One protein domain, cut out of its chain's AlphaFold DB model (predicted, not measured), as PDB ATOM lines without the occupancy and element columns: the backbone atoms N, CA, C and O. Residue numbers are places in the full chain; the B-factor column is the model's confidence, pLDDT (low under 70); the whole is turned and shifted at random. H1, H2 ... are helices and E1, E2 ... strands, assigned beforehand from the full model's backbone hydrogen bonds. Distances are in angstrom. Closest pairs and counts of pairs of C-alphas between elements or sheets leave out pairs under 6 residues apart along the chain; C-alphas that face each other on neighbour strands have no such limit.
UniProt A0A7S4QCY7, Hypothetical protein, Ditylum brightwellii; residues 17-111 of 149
ATOM      1  N   ILE A  17      25.507  -7.034  25.788       93.12
ATOM      2  CA  ILE A  17      25.982  -5.690  26.140       93.12
ATOM      3  C   ILE A  17      27.352  -5.398  25.515       93.12
ATOM      4  O   ILE A  17      27.589  -4.273  25.089       93.12
ATOM      5  N   GLU A  18      28.236  -6.399  25.424       93.00
ATOM      6  CA  GLU A  18      29.533  -6.266  24.750       93.00
ATOM      7  C   GLU A  18      29.339  -6.008  23.253       93.00
ATOM      8  O   GLU A  18      29.880  -5.025  22.754       93.00
ATOM      9  N   ALA A  19      28.455  -6.775  22.601       94.38
ATOM     10  CA  ALA A  19      28.110  -6.575  21.194       94.38
ATOM     11  C   ALA A  19      27.590  -5.163  20.951       94.38
ATOM     12  O   ALA A  19      28.093  -4.444  20.102       94.38
ATOM     13  N   ALA A  20      26.635  -4.704  21.757       93.88
ATOM     14  CA  ALA A  20      26.098  -3.365  21.575       93.88
ATOM     15  C   ALA A  20      27.120  -2.247  21.846       93.88
ATOM     16  O   ALA A  20      27.061  -1.205  21.197       93.88
ATOM     17  N   LYS A  21      28.055  -2.441  22.787       92.56
ATOM     18  CA  LYS A  21      29.165  -1.506  23.029       92.56
ATOM     19  C   LYS A  21      30.108  -1.441  21.830       92.56
ATOM     20  O   LYS A  21      30.497  -0.341  21.444       92.56
ATOM     21  N   ARG A  22      30.462  -2.599  21.267       93.56
ATOM     22  CA  ARG A  22      31.313  -2.717  20.080       93.56
ATOM     23  C   ARG A  22      30.651  -2.065  18.866       93.56
ATOM     24  O   ARG A  22      31.230  -1.139  18.320       93.56
ATOM     25  N   GLU A  23      29.426  -2.462  18.534       94.88
ATOM     26  CA  GLU A  23      28.675  -1.951  17.376       94.88
ATOM     27  C   GLU A  23      28.433  -0.436  17.480       94.88
ATOM     28  O   GLU A  23      28.658   0.308  16.532       94.88
ATOM     29  N   LEU A  24      28.057   0.073  18.664       93.00
ATOM     30  CA  LEU A  24      27.898   1.519  18.857       93.00
ATOM     31  C   LEU A  24      29.219   2.265  18.625       93.00
ATOM     32  O   LEU A  24      29.216   3.349  18.042       93.00
ATOM     33  N   HIS A  25      30.340   1.712  19.084       91.38
ATOM     34  CA  HIS A  25      31.654   2.298  18.847       91.38
ATOM     35  C   HIS A  25      32.048   2.240  17.364       91.38
ATOM     36  O   HIS A  25      32.518   3.245  16.837       91.38
ATOM     37  N   GLU A  26      31.841   1.102  16.700       91.25
ATOM     38  CA  GLU A  26      32.145   0.888  15.278       91.25
ATOM     39  C   GLU A  26      31.334   1.821  14.374       91.25
ATOM     40  O   GLU A  26      31.897   2.413  13.468       91.25
ATOM     41  N   GLU A  27      30.054   2.057  14.658       92.44
ATOM     42  CA  GLU A  27      29.219   2.897  13.793       92.44
ATOM     43  C   GLU A  27      29.303   4.404  14.089       92.44
ATOM     44  O   GLU A  27      28.937   5.227  13.246       92.44
ATOM     45  N   THR A  28      29.695   4.795  15.310       90.69
ATOM     46  CA  THR A  28      29.561   6.195  15.767       90.69
ATOM     47  C   THR A  28      30.829   6.812  16.343       90.69
ATOM     48  O   THR A  28      30.870   8.028  16.570       90.69
ATOM     49  N   GLY A  29      31.851   6.004  16.623       88.19
ATOM     50  CA  GLY A  29      33.076   6.424  17.300       88.19
ATOM     51  C   GLY A  29      32.892   6.801  18.775       88.19
ATOM     52  O   GLY A  29      33.838   7.295  19.394       88.19
ATOM     53  N   LEU A  30      31.702   6.607  19.361       87.25
ATOM     54  CA  LEU A  30      31.464   6.870  20.781       87.25
ATOM     55  C   LEU A  30      32.173   5.824  21.649       87.25
ATOM     56  O   LEU A  30      32.041   4.622  21.438       87.25
ATOM     57  N   ILE A  31      32.885   6.284  22.679       79.69
ATOM     58  CA  ILE A  31      33.668   5.417  23.568       79.69
ATOM     59  C   ILE A  31      33.086   5.450  24.986       79.69
ATOM     60  O   ILE A  31      32.841   6.512  25.567       79.69
ATOM     61  N   SER A  32      32.943   4.264  25.578       67.69
ATOM     62  CA  SER A  32      32.802   4.082  27.023       67.69
ATOM     63  C   SER A  32      34.157   3.640  27.573       67.69
ATOM     64  O   SER A  32      34.576   2.509  27.346       67.69
ATOM     65  N   LEU A  33      34.906   4.536  28.227       58.03
ATOM     66  CA  LEU A  33      36.096   4.103  28.969       58.03
ATOM     67  C   LEU A  33      35.672   3.536  30.330       58.03
ATOM     68  O   LEU A  33      34.718   4.037  30.929       58.03
ATOM     69  N   PRO A  34      36.388   2.534  30.859       53.34
ATOM     70  CA  PRO A  34      36.165   2.057  32.214       53.34
ATOM     71  C   PRO A  34      36.415   3.172  33.237       53.34
ATOM     72  O   PRO A  34      37.385   3.924  33.138       53.34
ATOM     73  N   SER A  35      35.569   3.244  34.266       51.53
ATOM     74  CA  SER A  35      35.595   4.253  35.341       51.53
ATOM     75  C   SER A  35      36.894   4.298  36.168       51.53
ATOM     76  O   SER A  35      37.020   5.138  37.053       51.53
ATOM     77  N   SER A  36      37.852   3.401  35.912       46.97
ATOM     78  CA  SER A  36      39.097   3.236  36.670       46.97
ATOM     79  C   SER A  36      40.372   3.670  35.938       46.97
ATOM     80  O   SER A  36      41.450   3.545  36.515       46.97
ATOM     81  N   SER A  37      40.300   4.208  34.715       48.38
ATOM     82  CA  SER A  37      41.466   4.835  34.075       48.38
ATOM     83  C   SER A  37      41.637   6.276  34.567       48.38
ATOM     84  O   SER A  37      41.437   7.232  33.820       48.38
ATOM     85  N   SER A  38      41.961   6.431  35.852       52.00
ATOM     86  CA  SER A  38      42.682   7.610  36.320       52.00
ATOM     87  C   SER A  38      44.125   7.514  35.831       52.00
ATOM     88  O   SER A  38      44.690   6.423  35.799       52.00
ATOM     89  N   ASP A  39      44.712   8.657  35.503       48.84
ATOM     90  CA  ASP A  39      46.127   8.835  35.161       48.84
ATOM     91  C   ASP A  39      46.446   8.597  33.682       48.84
ATOM     92  O   ASP A  39      47.114   7.636  33.313       48.84
ATOM     93  N   ASN A  40      45.969   9.491  32.813       45.06
ATOM     94  CA  ASN A  40      46.823  10.258  31.896       45.06
ATOM     95  C   ASN A  40      45.972  11.286  31.134       45.06
ATOM     96  O   ASN A  40      44.855  10.986  30.728       45.06
ATOM     97  N   ASP A  41      46.538  12.482  30.961       42.47
ATOM     98  CA  ASP A  41      46.025  13.695  30.298       42.47
ATOM     99  C   ASP A  41      45.682  13.523  28.795       42.47
ATOM    100  O   ASP A  41      46.026  14.367  27.969       42.47
ATOM    101  N   ASP A  42      45.021  12.437  28.400       45.84
ATOM    102  CA  ASP A  42      44.413  12.334  27.076       45.84
ATOM    103  C   ASP A  42      42.905  12.493  27.267       45.84
ATOM    104  O   ASP A  42      42.231  11.628  27.821       45.84
ATOM    105  N   ASP A  43      42.400  13.645  26.833       46.44
ATOM    106  CA  ASP A  43      41.041  14.193  26.954       46.44
ATOM    107  C   ASP A  43      39.968  13.353  26.214       46.44
ATOM    108  O   ASP A  43      38.963  13.858  25.709       46.44
ATOM    109  N   ARG A  44      40.172  12.034  26.124       51.34
ATOM    110  CA  ARG A  44      39.204  11.029  25.680       51.34
ATOM    111  C   ARG A  44      38.216  10.811  26.804       51.34
ATOM    112  O   ARG A  44      38.177   9.784  27.469       51.34
ATOM    113  N   GLN A  45      37.461  11.852  27.075       56.44
ATOM    114  CA  GLN A  45      36.468  11.848  28.113       56.44
ATOM    115  C   GLN A  45      35.424  10.783  27.762       56.44
ATOM    116  O   GLN A  45      34.987  10.685  26.618       56.44
ATOM    117  N   GLN A  46      35.070   9.949  28.735       62.12
ATOM    118  CA  GLN A  46      33.957   9.009  28.629       62.12
ATOM    119  C   GLN A  46      32.701   9.759  28.152       62.12
ATOM    120  O   GLN A  46      32.393  10.828  28.679       62.12
ATOM    121  N   GLN A  47      32.003   9.224  27.146       77.12
ATOM    122  CA  GLN A  47      30.830   9.879  26.538       77.12
ATOM    123  C   GLN A  47      29.525   9.119  26.785       77.12
ATOM    124  O   GLN A  47      28.460   9.610  26.420       77.12
ATOM    125  N   LEU A  48      29.595   7.934  27.398       87.94
ATOM    126  CA  LEU A  48      28.474   7.009  27.550       87.94
ATOM    127  C   LEU A  48      28.427   6.407  28.954       87.94
ATOM    128  O   LEU A  48      29.440   5.901  29.441       87.94
ATOM    129  N   LYS A  49      27.231   6.383  29.550       88.38
ATOM    130  CA  LYS A  49      26.900   5.561  30.719       88.38
ATOM    131  C   LYS A  49      25.904   4.486  30.323       88.38
ATOM    132  O   LYS A  49      24.859   4.787  29.752       88.38
ATOM    133  N   TRP A  50      26.212   3.239  30.639       90.88
ATOM    134  CA  TRP A  50      25.394   2.102  30.231       90.88
ATOM    135  C   TRP A  50      24.414   1.692  31.324       90.88
ATOM    136  O   TRP A  50      24.693   1.801  32.517       90.88
ATOM    137  N   TYR A  51      23.256   1.194  30.901       92.44
ATOM    138  CA  TYR A  51      22.424   0.344  31.740       92.44
ATOM    139  C   TYR A  51      22.954  -1.095  31.639       92.44
ATOM    140  O   TYR A  51      22.766  -1.752  30.617       92.44
ATOM    141  N   GLU A  52      23.661  -1.555  32.674       86.56
ATOM    142  CA  GLU A  52      24.469  -2.790  32.636       86.56
ATOM    143  C   GLU A  52      23.708  -4.070  33.030       86.56
ATOM    144  O   GLU A  52      24.249  -5.163  32.882       86.56
ATOM    145  N   ASP A  53      22.471  -3.981  33.537       83.62
ATOM    146  CA  ASP A  53      21.774  -5.169  34.059       83.62
ATOM    147  C   ASP A  53      21.410  -6.168  32.943       83.62
ATOM    148  O   ASP A  53      21.746  -7.350  33.013       83.62
ATOM    149  N   ALA A  54      20.652  -5.711  31.940       87.38
ATOM    150  CA  ALA A  54      20.132  -6.526  30.842       87.38
ATOM    151  C   ALA A  54      19.547  -5.636  29.727       87.38
ATOM    152  O   ALA A  54      19.219  -4.472  29.973       87.38
ATOM    153  N   PRO A  55      19.316  -6.173  28.513       94.88
ATOM    154  CA  PRO A  55      18.485  -5.500  27.520       94.88
ATOM    155  C   PRO A  55      17.117  -5.126  28.107       94.88
ATOM    156  O   PRO A  55      16.432  -5.964  28.694       94.88
ATOM    157  N   PHE A  56      16.688  -3.875  27.929       95.25
ATOM    158  CA  PHE A  56      15.420  -3.390  28.493       95.25
ATOM    159  C   PHE A  56      14.196  -3.885  27.714       95.25
ATOM    160  O   PHE A  56      13.053  -3.754  28.158       95.25
ATOM    161  N   SER A  57      14.417  -4.401  26.506       95.38
ATOM    162  CA  SER A  57      13.378  -4.926  25.635       95.38
ATOM    163  C   SER A  57      13.979  -5.856  24.588       95.38
ATOM    164  O   SER A  57      15.155  -5.772  24.249       95.38
ATOM    165  N   THR A  58      13.132  -6.681  23.983       95.50
ATOM    166  CA  THR A  58      13.473  -7.462  22.793       95.50
ATOM    167  C   THR A  58      12.362  -7.310  21.761       95.50
ATOM    168  O   THR A  58      11.190  -7.160  22.116       95.50
ATOM    169  N   THR A  59      12.722  -7.299  20.486       94.06
ATOM    170  CA  THR A  59      11.784  -7.380  19.359       94.06
ATOM    171  C   THR A  59      12.269  -8.428  18.383       94.06
ATOM    172  O   THR A  59      13.431  -8.819  18.433       94.06
ATOM    173  N   ASP A  60      11.416  -8.844  17.462       93.69
ATOM    174  CA  ASP A  60      11.792  -9.806  16.447       93.69
ATOM    175  C   ASP A  60      11.441  -9.365  15.024       93.69
ATOM    176  O   ASP A  60      10.572  -8.519  14.798       93.69
ATOM    177  N   SER A  61      12.161  -9.935  14.058       88.88
ATOM    178  CA  SER A  61      11.883  -9.797  12.630       88.88
ATOM    179  C   SER A  61      11.997 -11.157  11.957       88.88
ATOM    180  O   SER A  61      13.069 -11.759  11.919       88.88
ATOM    181  N   ILE A  62      10.880 -11.651  11.426       91.69
ATOM    182  CA  ILE A  62      10.819 -12.933  10.725       91.69
ATOM    183  C   ILE A  62      10.833 -12.659   9.224       91.69
ATOM    184  O   ILE A  62       9.905 -12.059   8.675       91.69
ATOM    185  N   HIS A  63      11.886 -13.125   8.563       91.06
ATOM    186  CA  HIS A  63      12.065 -13.038   7.124       91.06
ATOM    187  C   HIS A  63      11.666 -14.368   6.495       91.06
ATOM    188  O   HIS A  63      12.154 -15.434   6.871       91.06
ATOM    189  N   TYR A  64      10.750 -14.292   5.538       93.31
ATOM    190  CA  TYR A  64      10.285 -15.441   4.774       93.31
ATOM    191  C   TYR A  64      10.947 -15.441   3.401       93.31
ATOM    192  O   TYR A  64      11.270 -14.385   2.857       93.31
ATOM    193  N   ASN A  65      11.092 -16.627   2.818       92.56
ATOM    194  CA  ASN A  65      11.485 -16.791   1.427       92.56
ATOM    195  C   ASN A  65      10.525 -15.993   0.522       92.56
ATOM    196  O   ASN A  65       9.304 -16.127   0.638       92.56
ATOM    197  N   GLU A  66      11.069 -15.158  -0.367       88.31
ATOM    198  CA  GLU A  66      10.263 -14.236  -1.178       88.31
ATOM    199  C   GLU A  66       9.328 -14.952  -2.167       88.31
ATOM    200  O   GLU A  66       8.228 -14.458  -2.435       88.31
ATOM    201  N   GLU A  67       9.730 -16.127  -2.661       88.50
ATOM    202  CA  GLU A  67       8.957 -16.932  -3.610       88.50
ATOM    203  C   GLU A  67       7.856 -17.729  -2.904       88.50
ATOM    204  O   GLU A  67       6.689 -17.679  -3.299       88.50
ATOM    205  N   SER A  68       8.208 -18.463  -1.842       87.06
ATOM    206  CA  SER A  68       7.267 -19.368  -1.171       87.06
ATOM    207  C   SER A  68       6.371 -18.654  -0.158       87.06
ATOM    208  O   SER A  68       5.253 -19.112   0.093       87.06
ATOM    209  N   LYS A  69       6.859 -17.557   0.445       84.06
ATOM    210  CA  LYS A  69       6.258 -16.801   1.567       84.06
ATOM    211  C   LYS A  69       5.794 -17.651   2.753       84.06
ATOM    212  O   LYS A  69       5.005 -17.193   3.577       84.06
ATOM    213  N   LYS A  70       6.237 -18.903   2.822       85.94
ATOM    214  CA  LYS A  70       5.817 -19.894   3.822       85.94
ATOM    215  C   LYS A  70       6.995 -20.447   4.599       85.94
ATOM    216  O   LYS A  70       6.838 -20.813   5.755       85.94
ATOM    217  N   GLU A  71       8.156 -20.500   3.964       92.62
ATOM    218  CA  GLU A  71       9.390 -20.932   4.596       92.62
ATOM    219  C   GLU A  71      10.096 -19.731   5.217       92.62
ATOM    220  O   GLU A  71      10.319 -18.722   4.546       92.62
ATOM    221  N   VAL A  72      10.417 -19.831   6.505       93.06
ATOM    222  CA  VAL A  72      11.233 -18.839   7.210       93.06
ATOM    223  C   VAL A  72      12.683 -19.031   6.781       93.06
ATOM    224  O   VAL A  72      13.216 -20.128   6.914       93.06
ATOM    225  N   THR A  73      13.316 -17.975   6.276       94.25
ATOM    226  CA  THR A  73      14.749 -17.976   5.955       94.25
ATOM    227  C   THR A  73      15.570 -17.557   7.164       94.25
ATOM    228  O   THR A  73      16.534 -18.230   7.510       94.25
ATOM    229  N   PHE A  74      15.152 -16.483   7.840       91.25
ATOM    230  CA  PHE A  74      15.827 -15.956   9.022       91.25
ATOM    231  C   PHE A  74      14.815 -15.426  10.038       91.25
ATOM    232  O   PHE A  74      13.797 -14.836   9.676       91.25
ATOM    233  N   HIS A  75      15.118 -15.596  11.320       93.00
ATOM    234  CA  HIS A  75      14.399 -14.970  12.427       93.00
ATOM    235  C   HIS A  75      15.410 -14.201  13.264       93.00
ATOM    236  O   HIS A  75      16.230 -14.799  13.955       93.00
ATOM    237  N   TYR A  76      15.366 -12.877  13.174       91.88
ATOM    238  CA  TYR A  76      16.185 -12.013  14.008       91.88
ATOM    239  C   TYR A  76      15.482 -11.766  15.334       91.88
ATOM    240  O   TYR A  76      14.312 -11.382  15.353       91.88
ATOM    241  N   MET A  77      16.223 -11.938  16.422       94.44
ATOM    242  CA  MET A  77      15.866 -11.456  17.751       94.44
ATOM    243  C   MET A  77      16.772 -10.268  18.057       94.44
ATOM    244  O   MET A  77      17.987 -10.418  18.130       94.44
ATOM    245  N   ILE A  78      16.182  -9.089  18.208       95.00
ATOM    246  CA  ILE A  78      16.886  -7.826  18.418       95.00
ATOM    247  C   ILE A  78      16.722  -7.450  19.885       95.00
ATOM    248  O   ILE A  78      15.612  -7.148  20.337       95.00
ATOM    249  N   ALA A  79      17.817  -7.504  20.631       96.44
ATOM    250  CA  ALA A  79      17.866  -7.078  22.018       96.44
ATOM    251  C   ALA A  79      18.208  -5.585  22.089       96.44
ATOM    252  O   ALA A  79      19.238  -5.153  21.585       96.44
ATOM    253  N   HIS A  80      17.339  -4.804  22.723       96.38
ATOM    254  CA  HIS A  80      17.508  -3.361  22.863       96.38
ATOM    255  C   HIS A  80      18.205  -3.061  24.177       96.38
ATOM    256  O   HIS A  80      17.680  -3.368  25.252       96.38
ATOM    257  N   VAL A  81      19.375  -2.449  24.090       95.56
ATOM    258  CA  VAL A  81      20.145  -1.987  25.245       95.56
ATOM    259  C   VAL A  81      20.073  -0.468  25.349       95.56
ATOM    260  O   VAL A  81      19.717   0.214  24.389       95.56
ATOM    261  N   PHE A  82      20.377   0.065  26.529       95.19
ATOM    262  CA  PHE A  82      20.295   1.496  26.791       95.19
ATOM    263  C   PHE A  82      21.654   2.048  27.215       95.19
ATOM    264  O   PHE A  82      22.283   1.529  28.139       95.19
ATOM    265  N   ALA A  83      22.056   3.135  26.563       92.44
ATOM    266  CA  ALA A  83      23.170   3.968  26.970       92.44
ATOM    267  C   ALA A  83      22.719   5.427  26.989       92.44
ATOM    268  O   ALA A  83      22.034   5.899  26.081       92.44
ATOM    269  N   GLU A  84      23.121   6.139  28.027       89.94
ATOM    270  CA  GLU A  84      22.958   7.575  28.137       89.94
ATOM    271  C   GLU A  84      24.246   8.248  27.678       89.94
ATOM    272  O   GLU A  84      25.309   8.066  28.280       89.94
ATOM    273  N   ALA A  85      24.147   9.044  26.618       87.50
ATOM    274  CA  ALA A  85      25.226   9.935  26.243       87.50
ATOM    275  C   ALA A  85      25.226  11.153  27.161       87.50
ATOM    276  O   ALA A  85      24.192  11.798  27.346       87.50
ATOM    277  N   TYR A  86      26.384  11.485  27.721       76.81
ATOM    278  CA  TYR A  86      26.518  12.648  28.586       76.81
ATOM    279  C   TYR A  86      27.558  13.623  28.056       76.81
ATOM    280  O   TYR A  86      28.520  13.275  27.373       76.81
ATOM    281  N   MET A  87      27.332  14.884  28.397       71.25
ATOM    282  CA  MET A  87      28.255  15.968  28.119       71.25
ATOM    283  C   MET A  87      29.292  16.002  29.231       71.25
ATOM    284  O   MET A  87      28.951  16.059  30.414       71.25
ATOM    285  N   THR A  88      30.551  16.013  28.853       66.56
ATOM    286  CA  THR A  88      31.678  16.244  29.753       66.56
ATOM    287  C   THR A  88      31.776  17.727  30.088       66.56
ATOM    288  O   THR A  88      31.190  18.551  29.388       66.56
ATOM    289  N   ASP A  89      32.507  18.108  31.135       63.12
ATOM    290  CA  ASP A  89      32.548  19.510  31.582       63.12
ATOM    291  C   ASP A  89      33.010  20.483  30.477       63.12
ATOM    292  O   ASP A  89      32.492  21.597  30.375       63.12
ATOM    293  N   SER A  90      33.925  20.059  29.595       61.88
ATOM    294  CA  SER A  90      34.362  20.854  28.438       61.88
ATOM    295  C   SER A  90      33.267  21.003  27.370       61.88
ATOM    296  O   SER A  90      33.068  22.103  26.853       61.88
ATOM    297  N   LEU A  91      32.510  19.938  27.076       62.09
ATOM    298  CA  LEU A  91      31.378  19.973  26.139       62.09
ATOM    299  C   LEU A  91      30.166  20.719  26.715       62.09
ATOM    300  O   LEU A  91      29.462  21.410  25.978       62.09
ATOM    301  N   GLN A  92      29.945  20.650  28.031       60.09
ATOM    302  CA  GLN A  92      28.891  21.399  28.720       60.09
ATOM    303  C   GLN A  92      29.110  22.907  28.606       60.09
ATOM    304  O   GLN A  92      28.163  23.641  28.328       60.09
ATOM    305  N   GLN A  93      30.356  23.371  28.758       58.66
ATOM    306  CA  GLN A  93      30.708  24.784  28.573       58.66
ATOM    307  C   GLN A  93      30.467  25.267  27.137       58.66
ATOM    308  O   GLN A  93      30.195  26.448  26.927       58.66
ATOM    309  N   GLN A  94      30.535  24.361  26.159       62.50
ATOM    310  CA  GLN A  94      30.301  24.655  24.746       62.50
ATOM    311  C   GLN A  94      28.859  24.369  24.286       62.50
ATOM    312  O   GLN A  94      28.504  24.757  23.177       62.50
ATOM    313  N   GLN A  95      28.009  23.753  25.124       60.91
ATOM    314  CA  GLN A  95      26.655  23.293  24.767       60.91
ATOM    315  C   GLN A  95      26.607  22.394  23.514       60.91
ATOM    316  O   GLN A  95      25.628  22.396  22.767       60.91
ATOM    317  N   THR A  96      27.647  21.599  23.268       70.12
ATOM    318  CA  THR A  96      27.756  20.774  22.055       70.12
ATOM    319  C   THR A  96      27.715  19.293  22.379       70.12
ATOM    320  O   THR A  96      28.546  18.828  23.154       70.12
ATOM    321  N   LEU A  97      26.794  18.555  21.747       79.06
ATOM    322  CA  LEU A  97      26.715  17.093  21.854       79.06
ATOM    323  C   LEU A  97      28.041  16.437  21.438       79.06
ATOM    324  O   LEU A  97      28.756  17.012  20.607       79.06
ATOM    325  N   PRO A  98      28.361  15.236  21.960       82.62
ATOM    326  CA  PRO A  98      29.533  14.494  21.519       82.62
ATOM    327  C   PRO A  98      29.549  14.343  19.998       82.62
ATOM    328  O   PRO A  98      28.517  14.083  19.369       82.62
ATOM    329  N   LYS A  99      30.719  14.537  19.392       83.56
ATOM    330  CA  LYS A  99      30.868  14.407  17.945       83.56
ATOM    331  C   LYS A  99      30.791  12.931  17.565       83.56
ATOM    332  O   LYS A  99      31.611  12.149  18.029       83.56
ATOM    333  N   LEU A 100      29.861  12.600  16.676       88.69
ATOM    334  CA  LEU A 100      29.776  11.279  16.061       88.69
ATOM    335  C   LEU A 100      30.666  11.223  14.817       88.69
ATOM    336  O   LEU A 100      30.829  12.221  14.105       88.69
ATOM    337  N   VAL A 101      31.247  10.056  14.569       88.00
ATOM    338  CA  VAL A 101      32.015   9.743  13.367       88.00
ATOM    339  C   VAL A 101      31.451   8.447  12.812       88.00
ATOM    340  O   VAL A 101      31.585   7.413  13.450       88.00
ATOM    341  N   ALA A 102      30.795   8.531  11.655       88.62
ATOM    342  CA  ALA A 102      30.346   7.345  10.941       88.62
ATOM    343  C   ALA A 102      31.559   6.520  10.503       88.62
ATOM    344  O   ALA A 102      32.496   7.084   9.923       88.62
ATOM    345  N   ASP A 103      31.529   5.223  10.782       86.81
ATOM    346  CA  ASP A 103      32.564   4.266  10.397       86.81
ATOM    347  C   ASP A 103      31.929   2.881  10.124       86.81
ATOM    348  O   ASP A 103      30.714   2.708  10.258       86.81
ATOM    349  N   ASP A 104      32.734   1.945   9.623       85.06
ATOM    350  CA  ASP A 104      32.332   0.628   9.103       85.06
ATOM    351  C   ASP A 104      31.215   0.675   8.035       85.06
ATOM    352  O   ASP A 104      31.438   1.165   6.919       85.06
ATOM    353  N   ASP A 105      30.019   0.159   8.332       83.56
ATOM    354  CA  ASP A 105      28.892   0.087   7.399       83.56
ATOM    355  C   ASP A 105      27.900   1.261   7.542       83.56
ATOM    356  O   ASP A 105      26.985   1.426   6.715       83.56
ATOM    357  N   ALA A 106      28.123   2.142   8.524       85.88
ATOM    358  CA  ALA A 106      27.337   3.348   8.722       85.88
ATOM    359  C   ALA A 106      27.666   4.402   7.649       85.88
ATOM    360  O   ALA A 106      28.777   4.910   7.524       85.88
ATOM    361  N   LEU A 107      26.653   4.796   6.868       87.19
ATOM    362  CA  LEU A 107      26.803   5.866   5.867       87.19
ATOM    363  C   LEU A 107      26.886   7.267   6.490       87.19
ATOM    364  O   LEU A 107      27.410   8.184   5.858       87.19
ATOM    365  N   ASP A 108      26.282   7.446   7.663       91.44
ATOM    366  CA  ASP A 108      26.227   8.700   8.412       91.44
ATOM    367  C   ASP A 108      25.845   8.406   9.871       91.44
ATOM    368  O   ASP A 108      25.112   7.453  10.136       91.44
ATOM    369  N   ALA A 109      26.294   9.251  10.798       91.19
ATOM    370  CA  ALA A 109      26.028   9.137  12.227       91.19
ATOM    371  C   ALA A 109      25.684  10.523  12.777       91.19
ATOM    372  O   ALA A 109      26.505  11.441  12.791       91.19
ATOM    373  N   THR A 110      24.437  10.698  13.216       91.81
ATOM    374  CA  THR A 110      23.919  11.993  13.675       91.81
ATOM    375  C   THR A 110      23.012  11.830  14.888       91.81
ATOM    376  O   THR A 110      22.372  10.799  15.076       91.81
ATOM    377  N   TRP A 111      22.932  12.871  15.717       91.50
ATOM    378  CA  TRP A 111      21.971  12.933  16.816       91.50
ATOM    379  C   TRP A 111      20.587  13.308  16.291       91.50
ATOM    380  O   TRP A 111      20.446  14.296  15.573       91.50
TER     381      TRP A 111
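What this domain is: This is residues 17 to 111 of the 149 residues of the protein "Hypothetical protein" of Ditylum brightwellii (UniProt A0A7S4QCY7). A long two-stranded hairpin, E2 and E3, makes an arm that reaches away from a loose body of one helix, H1, a short strand pair, E1 and E4, and much loop. At the other end of the longest axis lie the short helix H2 and a loop of which residues 36 to 42 stick out, while residues 95 to 111 fold back from H2 toward the C-terminal end of H1. The printed part has 95 residues, with two named helices and four named strands in the order H1, E1, E2, E3, E4, H2; under half of the residues are in named elements, and the class is mixed, helices and strands. The strands make two separate antiparallel sheets of two strands each, E1 - E4 and E2 - E3. The whole is loose, with a radius of gyration of the C-alphas of 17.9 A, and only just elongated, with spans of 59 by 30 by 22 A.

Where its parts are: H1 is residues 17 to 28, 16.2 A from first to last C-alpha, beginning with C-alpha 17 at (25.982, -5.690, 26.140). E1 is residues 48 to 50. E2, residues 57 to 64, is 23.6 A long and ends with C-alpha 64 at (10.285, -15.441, 4.774). E3, residues 72 to 80, is 22.9 A long. E4 is residues 83 to 85. H2 is residues 89 to 94, 8.8 A long, ending with C-alpha 94 at (30.301, 24.655, 24.746).

How they stand to each other: H1 has its centre 4.7 A from the mean of the C-alphas, the nearest of the elements, and is apart from E2, E3, E4 and H2. E1 and E4 are antiparallel neighbours at 158 degrees; the C-alphas of Trp 50 and Ala 83 face each other at 4.4 A, and N 49 and O 84 are within hydrogen-bond range at 2.9 A. E2 and E3 form a hairpin, antiparallel at 164 degrees; N 61 and O 76 are within range at 2.9 A, and N 80 and O 57 at 2.8 A. E3 runs on into E4 across a break of 2 residues, at 55 degrees. In H1 and H2 every O i to N i+4 pair is within hydrogen-bond range.

The domain as a whole: The two C-alphas farthest apart, those of Asp 39 and Ser 68, are 60.2 A apart. The printed part has no cut. The link from H1 to E1, of 19 residues, is long, and residues 36 to 42 in it stand free. The links E3 to E4 and E4 to H2 are tight. The mean pLDDT of the printed part is 81.2; residues 32 to 46 and 88 to 95 are under 70.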